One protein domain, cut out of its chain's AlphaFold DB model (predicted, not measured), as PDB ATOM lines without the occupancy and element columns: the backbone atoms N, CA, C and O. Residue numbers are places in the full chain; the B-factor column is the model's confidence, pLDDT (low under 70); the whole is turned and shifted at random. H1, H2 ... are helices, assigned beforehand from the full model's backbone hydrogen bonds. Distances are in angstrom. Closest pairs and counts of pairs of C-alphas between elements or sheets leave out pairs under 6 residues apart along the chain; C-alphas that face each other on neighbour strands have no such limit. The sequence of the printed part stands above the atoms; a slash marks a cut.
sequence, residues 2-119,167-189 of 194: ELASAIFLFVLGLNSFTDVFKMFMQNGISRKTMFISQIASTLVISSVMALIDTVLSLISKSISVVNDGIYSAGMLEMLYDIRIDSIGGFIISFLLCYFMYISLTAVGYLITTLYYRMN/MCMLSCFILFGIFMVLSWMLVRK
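AT A GLANCE: This is residues 2 to 119 and 167 to 189 of the 194 residues of an uncharacterized protein of Clostridiaceae bacterium (UniProt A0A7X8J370). The long helices H3 and H5 cross to form the core of a rod-shaped bundle, with H1 and H6 packed lengthwise on H5. The short H2 sits near one end of the rod, and the short H4 packs on H5 toward the other. The 141 printed residues hold six named helices, H1 to H6 in chain order, and no named strand; the class is all helix. The whole is only just loose, close to compact, with a radius of gyration of the C-alphas of 17.7 A and spans of 57 by 27 by 27 A.

IN THESE COORDINATES: Find C-alpha 31 at (-18.242, 2.818, 28.118); from there H3, residues 31 to 64, runs 49.1 A to C-alpha 64 at (25.319, 9.101, 49.804). H5, residues 87 to 117, spans 45.7 A, and H6, residues 167 to 187, runs 30.0 A to C-alpha 187 at (-19.339, 5.085, 35.131). H1 is residues 2 to 15, 20.1 A; H2 is residues 18 to 26 and H4 residues 75 to 80.

HOW THE PARTS SIT: Start at H5, the hub. H3, with residues 42 to 54 alone, touches it at a steep tilt of 40 degrees, opposite ways; their closest C-alphas, Ala 50 and Tyr 98, are 5.3 A apart. H1 touches H5 at 28 degrees, closest at C-alphas Leu 14 and Gly 108, 4.4 A. H6 touches H5 at 25 degrees, closest at C-alphas Ser 103 and Phe 176, 4.8 A. H4 touches H5 about perpendicular, at 74 degrees, closest at C-alphas Leu 76 and Ser 93, 5.8 A; H5 uses residues 93 to 97 alone. H2 and H5 only just touch, with 3 pairs of C-alphas within 8 A, closest at Thr 18 and Tyr 116, 7.0 A. H1 and H6 are apart. Every O i to N i+4 pair is within hydrogen-bond range in H1, H2, H3, H4 and H6, and 26 of 27 in H5.

THE WHOLE: The farthest C-alphas, Gly 28 and Asp 68, are 59.1 A apart. Residues 120 to 166 are not printed; C-alphas 119 and 167 stand 38.6 A apart across the cut. Of the links that are printed whole, none is long. Look for pLDDT under 70 at residues 64 to 74, 81 to 85 and 189.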
ATOM      1  N   GLU A   2       9.723  10.152  46.248       81.19
ATOM      2  CA  GLU A   2       8.574   9.249  46.050       81.19
ATOM      3  C   GLU A   2       7.230   9.795  46.573       81.19
ATOM      4  O   GLU A   2       6.196   9.645  45.928       81.19
ATOM      5  N   LEU A   3       7.226  10.544  47.684       83.69
ATOM      6  CA  LEU A   3       6.013  11.220  48.171       83.69
ATOM      7  C   LEU A   3       5.478  12.273  47.181       83.69
ATOM      8  O   LEU A   3       4.268  12.410  47.016       83.69
ATOM      9  N   ALA A   4       6.360  13.018  46.508       86.38
ATOM     10  CA  ALA A   4       5.943  14.010  45.519       86.38
ATOM     11  C   ALA A   4       5.342  13.325  44.283       86.38
ATOM     12  O   ALA A   4       4.297  13.755  43.794       86.38
ATOM     13  N   SER A   5       5.946  12.220  43.839       88.44
ATOM     14  CA  SER A   5       5.423  11.359  42.774       88.44
ATOM     15  C   SER A   5       4.049  10.784  43.136       88.44
ATOM     16  O   SER A   5       3.127  10.821  42.320       88.44
ATOM     17  N   ALA A   6       3.867  10.348  44.387       87.50
ATOM     18  CA  ALA A   6       2.591   9.870  44.915       87.50
ATOM     19  C   ALA A   6       1.492  10.949  44.841       87.50
ATOM     20  O   ALA A   6       0.391  10.689  44.349       87.50
ATOM     21  N   ILE A   7       1.800  12.178  45.277       89.12
ATOM     22  CA  ILE A   7       0.876  13.321  45.215       89.12
ATOM     23  C   ILE A   7       0.558  13.681  43.761       89.12
ATOM     24  O   ILE A   7      -0.604  13.892  43.415       89.12
ATOM     25  N   PHE A   8       1.569  13.727  42.891       90.31
ATOM     26  CA  PHE A   8       1.384  14.023  41.473       90.31
ATOM     27  C   PHE A   8       0.440  13.020  40.804       90.31
ATOM     28  O   PHE A   8      -0.514  13.416  40.136       90.31
ATOM     29  N   LEU A   9       0.658  11.725  41.031       90.38
ATOM     30  CA  LEU A   9      -0.186  10.668  40.487       90.38
ATOM     31  C   LEU A   9      -1.613  10.714  41.045       90.38
ATOM     32  O   LEU A   9      -2.572  10.504  40.303       90.38
ATOM     33  N   PHE A  10      -1.779  11.063  42.321       88.44
ATOM     34  CA  PHE A  10      -3.097  11.317  42.894       88.44
ATOM     35  C   PHE A  10      -3.830  12.459  42.168       88.44
ATOM     36  O   PHE A  10      -4.979  12.292  41.754       88.44
ATOM     37  N   VAL A  11      -3.157  13.593  41.940       87.88
ATOM     38  CA  VAL A  11      -3.720  14.742  41.207       87.88
ATOM     39  C   VAL A  11      -4.005  14.397  39.742       87.88
ATOM     40  O   VAL A  11      -5.035  14.796  39.199       87.88
ATOM     41  N   LEU A  12      -3.144  13.607  39.101       88.38
ATOM     42  CA  LEU A  12      -3.376  13.107  37.747       88.38
ATOM     43  C   LEU A  12      -4.637  12.233  37.693       88.38
ATOM     44  O   LEU A  12      -5.480  12.425  36.815       88.38
ATOM     45  N   GLY A  13      -4.825  11.346  38.675       85.81
ATOM     46  CA  GLY A  13      -6.059  10.579  38.846       85.81
ATOM     47  C   GLY A  13      -7.287  11.480  39.006       85.81
ATOM     48  O   GLY A  13      -8.320  11.222  38.384       85.81
ATOM     49  N   LEU A  14      -7.153  12.580  39.760       85.62
ATOM     50  CA  LEU A  14      -8.226  13.559  39.942       85.62
ATOM     51  C   LEU A  14      -8.620  14.286  38.641       85.62
ATOM     52  O   LEU A  14      -9.783  14.642  38.467       85.62
ATOM     53  N   ASN A  15      -7.708  14.494  37.698       84.62
ATOM     54  CA  ASN A  15      -8.026  15.210  36.455       84.62
ATOM     55  C   ASN A  15      -8.368  14.279  35.280       84.62
ATOM     56  O   ASN A  15      -8.915  14.720  34.274       84.62
ATOM     57  N   SER A  16      -8.110  12.978  35.404       82.00
ATOM     58  CA  SER A  16      -8.167  12.047  34.272       82.00
ATOM     59  C   SER A  16      -9.573  11.748  33.729       82.00
ATOM     60  O   SER A  16      -9.680  11.163  32.653       82.00
ATOM     61  N   PHE A  17     -10.662  12.064  34.439       79.25
ATOM     62  CA  PHE A  17     -11.992  11.572  34.050       79.25
ATOM     63  C   PHE A  17     -12.783  12.515  33.134       79.25
ATOM     64  O   PHE A  17     -13.374  12.054  32.158       79.25
ATOM     65  N   THR A  18     -12.853  13.813  33.433       75.00
ATOM     66  CA  THR A  18     -13.859  14.700  32.820       75.00
ATOM     67  C   THR A  18     -13.629  14.953  31.337       75.00
ATOM     68  O   THR A  18     -14.575  14.867  30.553       75.00
ATOM     69  N   ASP A  19     -12.391  15.240  30.951       77.50
ATOM     70  CA  ASP A  19     -12.062  15.621  29.574       77.50
ATOM     71  C   ASP A  19     -12.012  14.391  28.668       77.50
ATOM     72  O   ASP A  19     -12.590  14.377  27.580       77.50
ATOM     73  N   VAL A  20     -11.439  13.305  29.189       80.44
ATOM     74  CA  VAL A  20     -11.376  12.000  28.528       80.44
ATOM     75  C   VAL A  20     -12.783  11.438  28.282       80.44
ATOM     76  O   VAL A  20     -13.072  10.938  27.196       80.44
ATOM     77  N   PHE A  21     -13.703  11.582  29.246       79.12
ATOM     78  CA  PHE A  21     -15.099  11.166  29.078       79.12
ATOM     79  C   PHE A  21     -15.799  11.924  27.944       79.12
ATOM     80  O   PHE A  21     -16.469  11.310  27.112       79.12
ATOM     81  N   LYS A  22     -15.635  13.251  27.885       78.62
ATOM     82  CA  LYS A  22     -16.241  14.085  26.836       78.62
ATOM     83  C   LYS A  22     -15.700  13.723  25.455       78.62
ATOM     84  O   LYS A  22     -16.489  13.534  24.531       78.62
ATOM     85  N   MET A  23     -14.383  13.554  25.336       83.75
ATOM     86  CA  MET A  23     -13.733  13.166  24.084       83.75
ATOM     87  C   MET A  23     -14.210  11.791  23.595       83.75
ATOM     88  O   MET A  23     -14.539  11.630  22.421       83.75
ATOM     89  N   PHE A  24     -14.294  10.788  24.473       83.69
ATOM     90  CA  PHE A  24     -14.728   9.450  24.066       83.69
ATOM     91  C   PHE A  24     -16.208   9.374  23.692       83.69
ATOM     92  O   PHE A  24     -16.558   8.653  22.757       83.69
ATOM     93  N   MET A  25     -17.067  10.150  24.359       80.25
ATOM     94  CA  MET A  25     -18.484  10.234  24.000       80.25
ATOM     95  C   MET A  25     -18.699  10.888  22.628       80.25
ATOM     96  O   MET A  25     -19.569  10.440  21.887       80.25
ATOM     97  N   GLN A  26     -17.896  11.894  22.258       84.38
ATOM     98  CA  GLN A  26     -17.940  12.503  20.918       84.38
ATOM     99  C   GLN A  26     -17.477  11.538  19.819       84.38
ATOM    100  O   GLN A  26     -18.020  11.551  18.720       84.38
ATOM    101  N   ASN A  27     -16.523  10.657  20.132       86.75
ATOM    102  CA  ASN A  27     -16.006   9.646  19.207       86.75
ATOM    103  C   ASN A  27     -16.838   8.346  19.172       86.75
ATOM    104  O   ASN A  27     -16.406   7.359  18.580       86.75
ATOM    105  N   GLY A  28     -18.008   8.296  19.826       82.06
ATOM    106  CA  GLY A  28     -18.891   7.121  19.809       82.06
ATOM    107  C   GLY A  28     -18.317   5.872  20.497       82.06
ATOM    108  O   GLY A  28     -18.798   4.762  20.268       82.06
ATOM    109  N   ILE A  29     -17.290   6.026  21.339       85.19
ATOM    110  CA  ILE A  29     -16.620   4.900  21.997       85.19
ATOM    111  C   ILE A  29     -17.489   4.347  23.132       85.19
ATOM    112  O   ILE A  29     -18.105   5.075  23.912       85.19
ATOM    113  N   SER A  30     -17.528   3.016  23.246       84.00
ATOM    114  CA  SER A  30     -18.306   2.337  24.281       84.00
ATOM    115  C   SER A  30     -17.741   2.585  25.692       84.00
ATOM    116  O   SER A  30     -16.530   2.660  25.907       84.00
ATOM    117  N   ARG A  31     -18.622   2.613  26.701       79.69
ATOM    118  CA  ARG A  31     -18.242   2.818  28.118       79.69
ATOM    119  C   ARG A  31     -17.302   1.734  28.659       79.69
ATOM    120  O   ARG A  31     -16.476   2.017  29.519       79.69
ATOM    121  N   LYS A  32     -17.425   0.495  28.157       82.44
ATOM    122  CA  LYS A  32     -16.542  -0.629  28.520       82.44
ATOM    123  C   LYS A  32     -15.116  -0.364  28.046       82.44
ATOM    124  O   LYS A  32     -14.184  -0.487  28.834       82.44
ATOM    125  N   THR A  33     -14.969   0.055  26.791       85.06
ATOM    126  CA  THR A  33     -13.668   0.370  26.190       85.06
ATOM    127  C   THR A  33     -12.986   1.519  26.925       85.06
ATOM    128  O   THR A  33     -11.823   1.386  27.283       85.06
ATOM    129  N   MET A  34     -13.728   2.585  27.248       84.44
ATOM    130  CA  MET A  34     -13.199   3.719  28.013       84.44
ATOM    131  C   MET A  34     -12.627   3.296  29.377       84.44
ATOM    132  O   MET A  34     -11.550   3.737  29.779       84.44
ATOM    133  N   PHE A  35     -13.343   2.442  30.108       85.06
ATOM    134  CA  PHE A  35     -12.896   2.006  31.427       85.06
ATOM    135  C   PHE A  35     -11.664   1.095  31.353       85.06
ATOM    136  O   PHE A  35     -10.735   1.251  32.141       85.06
ATOM    137  N   ILE A  36     -11.613   0.196  30.365       86.94
ATOM    138  CA  ILE A  36     -10.438  -0.654  30.125       86.94
ATOM    139  C   ILE A  36      -9.225   0.204  29.748       86.94
ATOM    140  O   ILE A  36      -8.147  -0.007  30.301       86.94
ATOM    141  N   SER A  37      -9.396   1.208  28.877       87.38
ATOM    142  CA  SER A  37      -8.306   2.127  28.530       87.38
ATOM    143  C   SER A  37      -7.806   2.919  29.736       87.38
ATOM    144  O   SER A  37      -6.605   3.137  29.853       87.38
ATOM    145  N   GLN A  38      -8.697   3.284  30.663       87.25
ATOM    146  CA  GLN A  38      -8.315   3.972  31.895       87.25
ATOM    147  C   GLN A  38      -7.522   3.068  32.847       87.25
ATOM    148  O   GLN A  38      -6.544   3.511  33.445       87.25
ATOM    149  N   ILE A  39      -7.934   1.805  33.011       88.75
ATOM    150  CA  ILE A  39      -7.166   0.837  33.806       88.75
ATOM    151  C   ILE A  39      -5.775   0.678  33.192       88.75
ATOM    152  O   ILE A  39      -4.779   0.818  33.896       88.75
ATOM    153  N   ALA A  40      -5.710   0.434  31.883       90.88
ATOM    154  CA  ALA A  40      -4.451   0.225  31.180       90.88
ATOM    155  C   ALA A  40      -3.515   1.438  31.306       90.88
ATOM    156  O   ALA A  40      -2.347   1.265  31.648       90.88
ATOM    157  N   SER A  41      -4.018   2.661  31.113       90.31
ATOM    158  CA  SER A  41      -3.207   3.874  31.261       90.31
ATOM    159  C   SER A  41      -2.701   4.054  32.692       90.31
ATOM    160  O   SER A  41      -1.528   4.353  32.891       90.31
ATOM    161  N   THR A  42      -3.546   3.793  33.693       90.19
ATOM    162  CA  THR A  42      -3.168   3.902  35.109       90.19
ATOM    163  C   THR A  42      -2.060   2.908  35.466       90.19
ATOM    164  O   THR A  42      -1.091   3.279  36.129       90.19
ATOM    165  N   LEU A  43      -2.151   1.663  34.983       92.56
ATOM    166  CA  LEU A  43      -1.132   0.631  35.209       92.56
ATOM    167  C   LEU A  43       0.205   0.957  34.528       92.56
ATOM    168  O   LEU A  43       1.254   0.679  35.101       92.56
ATOM    169  N   VAL A  44       0.179   1.548  33.330       93.69
ATOM    170  CA  VAL A  44       1.399   1.931  32.597       93.69
ATOM    171  C   VAL A  44       2.059   3.166  33.213       93.69
ATOM    172  O   VAL A  44       3.268   3.188  33.409       93.69
ATOM    173  N   ILE A  45       1.285   4.195  33.556       92.44
ATOM    174  CA  ILE A  45       1.840   5.429  34.132       92.44
ATOM    175  C   ILE A  45       2.466   5.146  35.504       92.44
ATOM    176  O   ILE A  45       3.565   5.612  35.792       92.44
ATOM    177  N   SER A  46       1.796   4.347  36.337       90.88
ATOM    178  CA  SER A  46       2.316   3.971  37.656       90.88
ATOM    179  C   SER A  46       3.571   3.101  37.580       90.88
ATOM    180  O   SER A  46       4.467   3.287  38.402       90.88
ATOM    181  N   SER A  47       3.683   2.194  36.600       91.31
ATOM    182  CA  SER A  47       4.884   1.365  36.435       91.31
ATOM    183  C   SER A  47       6.080   2.194  35.988       91.31
ATOM    184  O   SER A  47       7.152   2.080  36.578       91.31
ATOM    185  N   VAL A  48       5.894   3.084  35.007       93.31
ATOM    186  CA  VAL A  48       6.948   3.996  34.545       93.31
ATOM    187  C   VAL A  48       7.399   4.916  35.677       93.31
ATOM    188  O   VAL A  48       8.599   5.066  35.894       93.31
ATOM    189  N   MET A  49       6.463   5.479  36.446       90.94
ATOM    190  CA  MET A  49       6.810   6.362  37.560       90.94
ATOM    191  C   MET A  49       7.569   5.623  38.669       90.94
ATOM    192  O   MET A  49       8.589   6.114  39.140       90.94
ATOM    193  N   ALA A  50       7.130   4.416  39.042       90.69
ATOM    194  CA  ALA A  50       7.829   3.596  40.029       90.69
ATOM    195  C   ALA A  50       9.240   3.188  39.557       90.69
ATOM    196  O   ALA A  50      10.166   3.127  40.365       90.69
ATOM    197  N   LEU A  51       9.440   2.954  38.253       89.88
ATOM    198  CA  LEU A  51      10.770   2.688  37.695       89.88
ATOM    199  C   LEU A  51      11.671   3.921  37.810       89.88
ATOM    200  O   LEU A  51      12.815   3.802  38.239       89.88
ATOM    201  N   ILE A  52      11.160   5.103  37.465       90.38
ATOM    202  CA  ILE A  52      11.917   6.355  37.579       90.38
ATOM    203  C   ILE A  52      12.330   6.594  39.034       90.38
ATOM    204  O   ILE A  52      13.503   6.837  39.308       90.38
ATOM    205  N   ASP A  53      11.391   6.474  39.969       88.38
ATOM    206  CA  ASP A  53      11.644   6.719  41.389       88.38
ATOM    207  C   ASP A  53      12.654   5.732  41.991       88.38
ATOM    208  O   ASP A  53      13.561   6.139  42.719       88.38
ATOM    209  N   THR A  54      12.566   4.448  41.640       85.06
ATOM    210  CA  THR A  54      13.522   3.441  42.125       85.06
ATOM    211  C   THR A  54      14.922   3.631  41.556       85.06
ATOM    212  O   THR A  54      15.902   3.500  42.289       85.06
ATOM    213  N   VAL A  55      15.045   4.001  40.279       85.69
ATOM    214  CA  VAL A  55      16.338   4.361  39.676       85.69
ATOM    215  C   VAL A  55      16.921   5.605  40.351       85.69
ATOM    216  O   VAL A  55      18.106   5.624  40.685       85.69
ATOM    217  N   LEU A  56      16.100   6.622  40.621       84.81
ATOM    218  CA  LEU A  56      16.533   7.823  41.342       84.81
ATOM    219  C   LEU A  56      16.954   7.515  42.785       84.81
ATOM    220  O   LEU A  56      17.936   8.086  43.266       84.81
ATOM    221  N   SER A  57      16.256   6.602  43.466       81.06
ATOM    222  CA  SER A  57      16.620   6.138  44.809       81.06
ATOM    223  C   SER A  57      17.981   5.435  44.811       81.06
ATOM    224  O   SER A  57      18.821   5.751  45.652       81.06
ATOM    225  N   LEU A  58      18.260   4.581  43.816       78.56
ATOM    226  CA  LEU A  58      19.576   3.953  43.650       78.56
ATOM    227  C   LEU A  58      20.688   4.984  43.432       78.56
ATOM    228  O   LEU A  58      21.704   4.939  44.123       78.56
ATOM    229  N   ILE A  59      20.486   5.932  42.511       80.75
ATOM    230  CA  ILE A  59      21.460   6.999  42.233       80.75
ATOM    231  C   ILE A  59      21.734   7.810  43.506       80.75
ATOM    232  O   ILE A  59      22.886   8.081  43.842       80.75
ATOM    233  N   SER A  60      20.678   8.155  44.247       76.81
ATOM    234  CA  SER A  60      20.790   8.907  45.499       76.81
ATOM    235  C   SER A  60      21.575   8.135  46.565       76.81
ATOM    236  O   SER A  60      22.404   8.726  47.258       76.81
ATOM    237  N   LYS A  61      21.374   6.814  46.661       73.94
ATOM    238  CA  LYS A  61      22.126   5.945  47.577       73.94
ATOM    239  C   LYS A  61      23.604   5.851  47.189       73.94
ATOM    240  O   LYS A  61      24.462   5.946  48.061       73.94
ATOM    241  N   SER A  62      23.929   5.748  45.898       71.19
ATOM    242  CA  SER A  62      25.324   5.738  45.428       71.19
ATOM    243  C   SER A  62      26.072   7.040  45.737       71.19
ATOM    244  O   SER A  62      27.253   6.996  46.064       71.19
ATOM    245  N   ILE A  63      25.394   8.189  45.674       70.81
ATOM    246  CA  ILE A  63      25.981   9.495  46.022       70.81
ATOM    247  C   ILE A  63      26.191   9.618  47.540       70.81
ATOM    248  O   ILE A  63      27.209  10.149  47.976       70.81
ATOM    249  N   SER A  64      25.255   9.097  48.336       65.56
ATOM    250  CA  SER A  64      25.319   9.101  49.804       65.56
ATOM    251  C   SER A  64      26.533   8.336  50.350       65.56
ATOM    252  O   SER A  64      27.191   8.813  51.265       65.56
ATOM    253  N   VAL A  65      26.919   7.212  49.728       63.38
ATOM    254  CA  VAL A  65      28.124   6.438  50.113       63.38
ATOM    255  C   VAL A  65      29.424   7.242  49.957       63.38
ATOM    256  O   VAL A  65      30.409   6.965  50.634       63.38
ATOM    257  N   VAL A  66      29.444   8.240  49.070       61.22
ATOM    258  CA  VAL A  66      30.622   9.088  48.812       61.22
ATOM    259  C   VAL A  66      30.649  10.317  49.731       61.22
ATOM    260  O   VAL A  66      31.688  10.959  49.869       61.22
ATOM    261  N   ASN A  67      29.522  10.669  50.357       59.41
ATOM    262  CA  ASN A  67      29.361  11.914  51.099       59.41
ATOM    263  C   ASN A  67      28.520  11.667  52.367       59.41
ATOM    264  O   ASN A  67      27.291  11.731  52.322       59.41
ATOM    265  N   ASP A  68      29.190  11.431  53.504       55.56
ATOM    266  CA  ASP A  68      28.604  11.085  54.823       55.56
ATOM    267  C   ASP A  68      27.548  12.085  55.363       55.56
ATOM    268  O   ASP A  68      26.915  11.848  56.394       55.56
ATOM    269  N   GLY A  69      27.346  13.223  54.690       51.81
ATOM    270  CA  GLY A  69      26.409  14.276  55.081       51.81
ATOM    271  C   GLY A  69      24.997  14.186  54.486       51.81
ATOM    272  O   GLY A  69      24.132  14.946  54.920       51.81
ATOM    273  N   ILE A  70      24.726  13.315  53.504       54.44
ATOM    274  CA  ILE A  70      23.415  13.257  52.824       54.44
ATOM    275  C   ILE A  70      22.800  11.868  52.988       54.44
ATOM    276  O   ILE A  70      23.080  10.964  52.209       54.44
ATOM    277  N   TYR A  71      21.911  11.707  53.969       57.41
ATOM    278  CA  TYR A  71      21.103  10.497  54.133       57.41
ATOM    279  C   TYR A  71      19.867  10.581  53.233       57.41
ATOM    280  O   TYR A  71      18.901  11.274  53.552       57.41
ATOM    281  N   SER A  72      19.897   9.894  52.091       59.81
ATOM    282  CA  SER A  72      18.719   9.734  51.232       59.81
ATOM    283  C   SER A  72      18.162   8.329  51.424       59.81
ATOM    284  O   SER A  72      18.711   7.370  50.889       59.81
ATOM    285  N   ALA A  73      17.104   8.213  52.230       63.31
ATOM    286  CA  ALA A  73      16.383   6.962  52.444       63.31
ATOM    287  C   ALA A  73      15.210   6.860  51.459       63.31
ATOM    288  O   ALA A  73      14.417   7.799  51.319       63.31
ATOM    289  N   GLY A  74      15.090   5.715  50.785       69.88
ATOM    290  CA  GLY A  74      13.885   5.375  50.021       69.88
ATOM    291  C   GLY A  74      12.678   5.168  50.945       69.88
ATOM    292  O   GLY A  74      12.827   4.967  52.148       69.88
ATOM    293  N   MET A  75      11.459   5.177  50.409       74.31
ATOM    294  CA  MET A  75      10.229   4.990  51.187       74.31
ATOM    295  C   MET A  75      10.173   3.619  51.868       74.31
ATOM    296  O   MET A  75       9.616   3.506  52.954       74.31
ATOM    297  N   LEU A  76      10.795   2.591  51.281       79.00
ATOM    298  CA  LEU A  76      10.948   1.286  51.925       79.00
ATOM    299  C   LEU A  76      11.875   1.350  53.150       79.00
ATOM    300  O   LEU A  76      11.525   0.822  54.203       79.00
ATOM    301  N   GLU A  77      13.015   2.035  53.032       76.12
ATOM    302  CA  GLU A  77      13.954   2.254  54.141       76.12
ATOM    303  C   GLU A  77      13.312   3.125  55.237       76.12
ATOM    304  O   GLU A  77      13.456   2.832  56.415       76.12
ATOM    305  N   MET A  78      12.514   4.133  54.869       77.00
ATOM    306  CA  MET A  78      11.811   4.998  55.825       77.00
ATOM    307  C   MET A  78      10.674   4.284  56.573       77.00
ATOM    308  O   MET A  78      10.449   4.563  57.748       77.00
ATOM    309  N   LEU A  79       9.928   3.404  55.899       76.06
ATOM    310  CA  LEU A  79       8.769   2.727  56.492       76.06
ATOM    311  C   LEU A  79       9.143   1.470  57.283       76.06
ATOM    312  O   LEU A  79       8.460   1.155  58.253       76.06
ATOM    313  N   TYR A  80      10.188   0.749  56.867       75.00
ATOM    314  CA  TYR A  80      10.513  -0.572  57.416       75.00
ATOM    315  C   TYR A  80      11.932  -0.686  57.990       75.00
ATOM    316  O   TYR A  80      12.261  -1.738  58.527       75.00
ATOM    317  N   ASP A  81      12.771   0.351  57.874       69.56
ATOM    318  CA  ASP A  81      14.188   0.344  58.289       69.56
ATOM    319  C   ASP A  81      15.020  -0.794  57.650       69.56
ATOM    320  O   ASP A  81      16.052  -1.233  58.155       69.56
ATOM    321  N   ILE A  82      14.566  -1.303  56.496       68.44
ATOM    322  CA  ILE A  82      15.244  -2.363  55.739       68.44
ATOM    323  C   ILE A  82      16.184  -1.717  54.726       68.44
ATOM    324  O   ILE A  82      15.722  -1.133  53.749       68.44
ATOM    325  N   ARG A  83      17.499  -1.886  54.906       65.38
ATOM    326  CA  ARG A  83      18.504  -1.403  53.942       65.38
ATOM    327  C   ARG A  83      18.485  -2.218  52.656       65.38
ATOM    328  O   ARG A  83      18.534  -3.449  52.666       65.38
ATOM    329  N   ILE A  84      18.449  -1.515  51.528       65.12
ATOM    330  CA  ILE A  84      18.404  -2.131  50.199       65.12
ATOM    331  C   ILE A  84      19.826  -2.470  49.738       65.12
ATOM    332  O   ILE A  84      20.438  -1.697  49.004       65.12
ATOM    333  N   ASP A  85      20.372  -3.602  50.175       66.56
ATOM    334  CA  ASP A  85      21.749  -4.001  49.816       66.56
ATOM    335  C   ASP A  85      21.797  -5.111  48.750       66.56
ATOM    336  O   ASP A  85      22.859  -5.497  48.269       66.56
ATOM    337  N   SER A  86      20.632  -5.612  48.329       76.56
ATOM    338  CA  SER A  86      20.498  -6.681  47.338       76.56
ATOM    339  C   SER A  86      19.521  -6.320  46.219       76.56
ATOM    340  O   SER A  86      18.612  -5.505  46.398       76.56
ATOM    341  N   ILE A  87      19.648  -7.010  45.079       74.62
ATOM    342  CA  ILE A  87      18.695  -6.943  43.953       74.62
ATOM    343  C   ILE A  87      17.258  -7.238  44.429       74.62
ATOM    344  O   ILE A  87      16.302  -6.640  43.937       74.62
ATOM    345  N   GLY A  88      17.101  -8.109  45.433       79.31
ATOM    346  CA  GLY A  88      15.803  -8.398  46.044       79.31
ATOM    347  C   GLY A  88      15.161  -7.163  46.682       79.31
ATOM    348  O   GLY A  88      13.981  -6.903  46.455       79.31
ATOM    349  N   GLY A  89      15.932  -6.349  47.407       79.50
ATOM    350  CA  GLY A  89      15.430  -5.112  48.015       79.50
ATOM    351  C   GLY A  89      15.006  -4.063  46.982       79.50
ATOM    352  O   GLY A  89      14.022  -3.354  47.193       79.50
ATOM    353  N   PHE A  90      15.683  -4.012  45.830       82.31
ATOM    354  CA  PHE A  90      15.295  -3.141  44.717       82.31
ATOM    355  C   PHE A  90      13.923  -3.527  44.150       82.31
ATOM    356  O   PHE A  90      13.044  -2.679  44.012       82.31
ATOM    357  N   ILE A  91      13.712  -4.820  43.887       85.38
ATOM    358  CA  ILE A  91      12.442  -5.337  43.355       85.38
ATOM    359  C   ILE A  91      11.295  -5.076  44.338       85.38
ATOM    360  O   ILE A  91      10.216  -4.649  43.930       85.38
ATOM    361  N   ILE A  92      11.528  -5.289  45.635       86.19
ATOM    362  CA  ILE A  92      10.525  -5.039  46.678       86.19
ATOM    363  C   ILE A  92      10.194  -3.543  46.756       86.19
ATOM    364  O   ILE A  92       9.019  -3.194  46.842       86.19
ATOM    365  N   SER A  93      11.193  -2.662  46.664       86.25
ATOM    366  CA  SER A  93      10.982  -1.206  46.654       86.25
ATOM    367  C   SER A  93      10.150  -0.773  45.447       86.25
ATOM    368  O   SER A  93       9.164  -0.056  45.599       86.25
ATOM    369  N   PHE A  94      10.478  -1.296  44.263       88.62
ATOM    370  CA  PHE A  94       9.715  -1.062  43.038       88.62
ATOM    371  C   PHE A  94       8.254  -1.490  43.168       88.62
ATOM    372  O   PHE A  94       7.350  -0.698  42.897       88.62
ATOM    373  N   LEU A  95       8.019  -2.724  43.616       90.25
ATOM    374  CA  LEU A  95       6.672  -3.258  43.815       90.25
ATOM    375  C   LEU A  95       5.892  -2.423  44.832       90.25
ATOM    376  O   LEU A  95       4.719  -2.128  44.606       90.25
ATOM    377  N   LEU A  96       6.532  -2.005  45.926       88.94
ATOM    378  CA  LEU A  96       5.876  -1.232  46.976       88.94
ATOM    379  C   LEU A  96       5.419   0.129  46.445       88.94
ATOM    380  O   LEU A  96       4.245   0.475  46.592       88.94
ATOM    381  N   CYS A  97       6.310   0.861  45.773       89.12
ATOM    382  CA  CYS A  97       5.981   2.140  45.144       89.12
ATOM    383  C   CYS A  97       4.877   1.968  44.094       89.12
ATOM    384  O   CYS A  97       3.896   2.709  44.105       89.12
ATOM    385  N   TYR A  98       4.972   0.936  43.253       91.06
ATOM    386  CA  TYR A  98       3.975   0.630  42.231       91.06
ATOM    387  C   TYR A  98       2.570   0.413  42.813       91.06
ATOM    388  O   TYR A  98       1.613   1.068  42.389       91.06
ATOM    389  N   PHE A  99       2.430  -0.459  43.818       91.56
ATOM    390  CA  PHE A  99       1.130  -0.738  44.433       91.56
ATOM    391  C   PHE A  99       0.557   0.483  45.160       91.56
ATOM    392  O   PHE A  99      -0.643   0.752  45.057       91.56
ATOM    393  N   MET A 100       1.401   1.263  45.839       89.44
ATOM    394  CA  MET A 100       0.971   2.510  46.471       89.44
ATOM    395  C   MET A 100       0.465   3.517  45.432       89.44
ATOM    396  O   MET A 100      -0.640   4.042  45.570       89.44
ATOM    397  N   TYR A 101       1.202   3.722  44.342       92.19
ATOM    398  CA  TYR A 101       0.841   4.654  43.273       92.19
ATOM    399  C   TYR A 101      -0.463   4.283  42.568       92.19
ATOM    400  O   TYR A 101      -1.317   5.140  42.323       92.19
ATOM    401  N   ILE A 102      -0.664   2.996  42.299       91.75
ATOM    402  CA  ILE A 102      -1.913   2.483  41.734       91.75
ATOM    403  C   ILE A 102      -3.096   2.730  42.674       91.75
ATOM    404  O   ILE A 102      -4.169   3.147  42.239       91.75
ATOM    405  N   SER A 103      -2.913   2.502  43.976       89.44
ATOM    406  CA  SER A 103      -3.988   2.730  44.942       89.44
ATOM    407  C   SER A 103      -4.374   4.214  45.027       89.44
ATOM    408  O   SER A 103      -5.561   4.537  44.969       89.44
ATOM    409  N   LEU A 104      -3.398   5.132  45.050       90.19
ATOM    410  CA  LEU A 104      -3.649   6.577  45.103       90.19
ATOM    411  C   LEU A 104      -4.321   7.101  43.830       90.19
ATOM    412  O   LEU A 104      -5.292   7.853  43.908       90.19
ATOM    413  N   THR A 105      -3.835   6.695  42.657       90.12
ATOM    414  CA  THR A 105      -4.441   7.083  41.371       90.12
ATOM    415  C   THR A 105      -5.894   6.624  41.275       90.12
ATOM    416  O   THR A 105      -6.748   7.398  40.840       90.12
ATOM    417  N   ALA A 106      -6.210   5.410  41.742       88.12
ATOM    418  CA  ALA A 106      -7.582   4.909  41.772       88.12
ATOM    419  C   ALA A 106      -8.482   5.655  42.762       88.12
ATOM    420  O   ALA A 106      -9.646   5.901  42.442       88.12
ATOM    421  N   VAL A 107      -7.963   6.070  43.925       87.81
ATOM    422  CA  VAL A 107      -8.701   6.958  44.841       87.81
ATOM    423  C   VAL A 107      -9.013   8.284  44.149       87.81
ATOM    424  O   VAL A 107     -10.167   8.712  44.151       87.81
ATOM    425  N   GLY A 108      -8.020   8.910  43.510       86.12
ATOM    426  CA  GLY A 108      -8.216  10.151  42.754       86.12
ATOM    427  C   GLY A 108      -9.274   9.992  41.659       86.12
ATOM    428  O   GLY A 108     -10.222  10.771  41.577       86.12
ATOM    429  N   TYR A 109      -9.190   8.916  40.876       86.19
ATOM    430  CA  TYR A 109     -10.165   8.623  39.826       86.19
ATOM    431  C   TYR A 109     -11.588   8.409  40.372       86.19
ATOM    432  O   TYR A 109     -12.567   8.923  39.817       86.19
ATOM    433  N   LEU A 110     -11.728   7.694  41.491       85.50
ATOM    434  CA  LEU A 110     -13.015   7.482  42.150       85.50
ATOM    435  C   LEU A 110     -13.622   8.801  42.643       85.50
ATOM    436  O   LEU A 110     -14.815   9.046  42.449       85.50
ATOM    437  N   ILE A 111     -12.811   9.681  43.231       84.75
ATOM    438  CA  ILE A 111     -13.265  11.007  43.661       84.75
ATOM    439  C   ILE A 111     -13.782  11.791  42.452       84.75
ATOM    440  O   ILE A 111     -14.888  12.326  42.489       84.75
ATOM    441  N   THR A 112     -13.060  11.811  41.337       83.88
ATOM    442  CA  THR A 112     -13.482  12.601  40.172       83.88
ATOM    443  C   THR A 112     -14.721  12.044  39.495       83.88
ATOM    444  O   THR A 112     -15.603  12.810  39.099       83.88
ATOM    445  N   THR A 113     -14.849  10.720  39.405       81.94
ATOM    446  CA  THR A 113     -16.074  10.091  38.889       81.94
ATOM    447  C   THR A 113     -17.284  10.383  39.781       81.94
ATOM    448  O   THR A 113     -18.375  10.647  39.259       81.94
ATOM    449  N   LEU A 114     -17.109  10.422  41.110       81.44
ATOM    450  CA  LEU A 114     -18.139  10.885  42.044       81.44
ATOM    451  C   LEU A 114     -18.496  12.350  41.783       81.44
ATOM    452  O   LEU A 114     -19.659  12.657  41.515       81.44
ATOM    453  N   TYR A 115     -17.503  13.241  41.781       79.88
ATOM    454  CA  TYR A 115     -17.701  14.678  41.591       79.88
ATOM    455  C   TYR A 115     -18.364  14.994  40.250       79.88
ATOM    456  O   TYR A 115     -19.212  15.882  40.185       79.88
ATOM    457  N   TYR A 116     -18.056  14.259  39.181       75.19
ATOM    458  CA  TYR A 116     -18.699  14.451  37.881       75.19
ATOM    459  C   TYR A 116     -20.221  14.249  37.943       75.19
ATOM    460  O   TYR A 116     -20.985  14.986  37.314       75.19
ATOM    461  N   ARG A 117     -20.696  13.297  38.753       70.88
ATOM    462  CA  ARG A 117     -22.136  13.035  38.903       70.88
ATOM    463  C   ARG A 117     -22.848  14.056  39.788       70.88
ATOM    464  O   ARG A 117     -24.062  14.210  39.652       70.88
ATOM    465  N   MET A 118     -22.134  14.782  40.641       74.88
ATOM    466  CA  MET A 118     -22.728  15.711  41.605       74.88
ATOM    467  C   MET A 118     -23.123  17.053  40.977       74.88
ATOM    468  O   MET A 118     -22.497  17.540  40.031       74.88
ATOM    469  N   ASN A 119     -24.186  17.662  41.500       72.00
ATOM    470  CA  ASN A 119     -24.572  19.038  41.161       72.00
ATOM    471  C   ASN A 119     -23.671  20.049  41.899       72.00
ATOM    472  O   ASN A 119     -23.027  19.685  42.880       72.00
ATOM    473  N   MET A 167       2.328  -7.248  53.136       83.62
ATOM    474  CA  MET A 167       0.958  -7.027  53.619       83.62
ATOM    475  C   MET A 167       0.444  -5.658  53.175       83.62
ATOM    476  O   MET A 167      -0.699  -5.542  52.728       83.62
ATOM    477  N   CYS A 168       1.312  -4.645  53.205       83.94
ATOM    478  CA  CYS A 168       1.019  -3.326  52.666       83.94
ATOM    479  C   CYS A 168       0.708  -3.399  51.159       83.94
ATOM    480  O   CYS A 168      -0.358  -2.944  50.738       83.94
ATOM    481  N   MET A 169       1.545  -4.074  50.360       88.62
ATOM    482  CA  MET A 169       1.304  -4.278  48.922       88.62
ATOM    483  C   MET A 169      -0.043  -4.955  48.643       88.62
ATOM    484  O   MET A 169      -0.814  -4.489  47.802       88.62
ATOM    485  N   LEU A 170      -0.349  -6.031  49.373       87.81
ATOM    486  CA  LEU A 170      -1.600  -6.770  49.233       87.81
ATOM    487  C   LEU A 170      -2.800  -5.868  49.556       87.81
ATOM    488  O   LEU A 170      -3.768  -5.827  48.796       87.81
ATOM    489  N   SER A 171      -2.716  -5.085  50.633       87.19
ATOM    490  CA  SER A 171      -3.772  -4.143  51.012       87.19
ATOM    491  C   SER A 171      -4.006  -3.062  49.948       87.19
ATOM    492  O   SER A 171      -5.154  -2.807  49.581       87.19
ATOM    493  N   CYS A 172      -2.939  -2.501  49.368       86.38
ATOM    494  CA  CYS A 172      -3.020  -1.534  48.274       86.38
ATOM    495  C   CYS A 172      -3.639  -2.144  47.009       86.38
ATOM    496  O   CYS A 172      -4.453  -1.495  46.352       86.38
ATOM    497  N   PHE A 173      -3.307  -3.397  46.687       89.00
ATOM    498  CA  PHE A 173      -3.895  -4.109  45.554       89.00
ATOM    499  C   PHE A 173      -5.396  -4.372  45.742       89.00
ATOM    500  O   PHE A 173      -6.190  -4.129  44.830       89.00
ATOM    501  N   ILE A 174      -5.809  -4.804  46.939       89.12
ATOM    502  CA  ILE A 174      -7.229  -4.976  47.275       89.12
ATOM    503  C   ILE A 174      -7.968  -3.639  47.165       89.12
ATOM    504  O   ILE A 174      -9.027  -3.574  46.538       89.12
ATOM    505  N   LEU A 175      -7.407  -2.565  47.731       88.50
ATOM    506  CA  LEU A 175      -7.998  -1.226  47.663       88.50
ATOM    507  C   LEU A 175      -8.158  -0.749  46.221       88.50
ATOM    508  O   LEU A 175      -9.230  -0.267  45.856       88.50
ATOM    509  N   PHE A 176      -7.139  -0.943  45.384       89.75
ATOM    510  CA  PHE A 176      -7.229  -0.652  43.958       89.75
ATOM    511  C   PHE A 176      -8.396  -1.392  43.297       89.75
ATOM    512  O   PHE A 176      -9.227  -0.765  42.638       89.75
ATOM    513  N   GLY A 177      -8.505  -2.706  43.515       87.31
ATOM    514  CA  GLY A 177      -9.596  -3.512  42.969       87.31
ATOM    515  C   GLY A 177     -10.972  -2.999  43.402       87.31
ATOM    516  O   GLY A 177     -11.850  -2.791  42.562       87.31
ATOM    517  N   ILE A 178     -11.146  -2.716  44.696       88.62
ATOM    518  CA  ILE A 178     -12.396  -2.179  45.251       88.62
ATOM    519  C   ILE A 178     -12.736  -0.826  44.615       88.62
ATOM    520  O   ILE A 178     -13.860  -0.634  44.142       88.62
ATOM    521  N   PHE A 179     -11.785   0.107  44.553       87.38
ATOM    522  CA  PHE A 179     -12.022   1.436  43.991       87.38
ATOM    523  C   PHE A 179     -12.301   1.401  42.491       87.38
ATOM    524  O   PHE A 179     -13.163   2.147  42.021       87.38
ATOM    525  N   MET A 180     -11.667   0.503  41.739       85.38
ATOM    526  CA  MET A 180     -11.981   0.321  40.323       85.38
ATOM    527  C   MET A 180     -13.371  -0.291  40.122       85.38
ATOM    528  O   MET A 180     -14.127   0.200  39.285       85.38
ATOM    529  N   VAL A 181     -13.774  -1.284  40.920       86.50
ATOM    530  CA  VAL A 181     -15.137  -1.846  40.860       86.50
ATOM    531  C   VAL A 181     -16.190  -0.786  41.196       86.50
ATOM    532  O   VAL A 181     -17.179  -0.642  40.471       86.50
ATOM    533  N   LEU A 182     -15.967   0.008  42.246       84.69
ATOM    534  CA  LEU A 182     -16.848   1.121  42.604       84.69
ATOM    535  C   LEU A 182     -16.904   2.171  41.488       84.69
ATOM    536  O   LEU A 182     -17.991   2.601  41.096       84.69
ATOM    537  N   SER A 183     -15.757   2.527  40.910       83.12
ATOM    538  CA  SER A 183     -15.681   3.461  39.783       83.12
ATOM    539  C   SER A 183     -16.441   2.933  38.563       83.12
ATOM    540  O   SER A 183     -17.214   3.668  37.952       83.12
ATOM    541  N   TRP A 184     -16.334   1.639  38.249       82.31
ATOM    542  CA  TRP A 184     -17.118   1.001  37.190       82.31
ATOM    543  C   TRP A 184     -18.627   1.108  37.442       82.31
ATOM    544  O   TRP A 184     -19.394   1.449  36.535       82.31
ATOM    545  N   MET A 185     -19.065   0.873  38.685       80.44
ATOM    546  CA  MET A 185     -20.469   1.020  39.081       80.44
ATOM    547  C   MET A 185     -20.995   2.450  38.901       80.44
ATOM    548  O   MET A 185     -22.180   2.633  38.597       80.44
ATOM    549  N   LEU A 186     -20.128   3.451  39.051       78.12
ATOM    550  CA  LEU A 186     -20.456   4.855  38.826       78.12
ATOM    551  C   LEU A 186     -20.491   5.199  37.332       78.12
ATOM    552  O   LEU A 186     -21.473   5.786  36.868       78.12
ATOM    553  N   VAL A 187     -19.479   4.784  36.567       77.31
ATOM    554  CA  VAL A 187     -19.339   5.085  35.131       77.31
ATOM    555  C   VAL A 187     -20.464   4.457  34.307       77.31
ATOM    556  O   VAL A 187     -21.019   5.111  33.421       77.31
ATOM    557  N   ARG A 188     -20.908   3.232  34.631       72.75
ATOM    558  CA  ARG A 188     -22.030   2.591  33.911       72.75
ATOM    559  C   ARG A 188     -23.334   3.397  33.976       72.75
ATOM    560  O   ARG A 188     -24.137   3.300  33.054       72.75
ATOM    561  N   LYS A 189     -23.538   4.201  35.027       63.97
ATOM    562  CA  LYS A 189     -24.734   5.041  35.237       63.97
ATOM    563  C   LYS A 189     -24.497   6.524  34.917       63.97
ATOM    564  O   LYS A 189     -25.379   7.339  35.183       63.97
TER     565      LYS A 189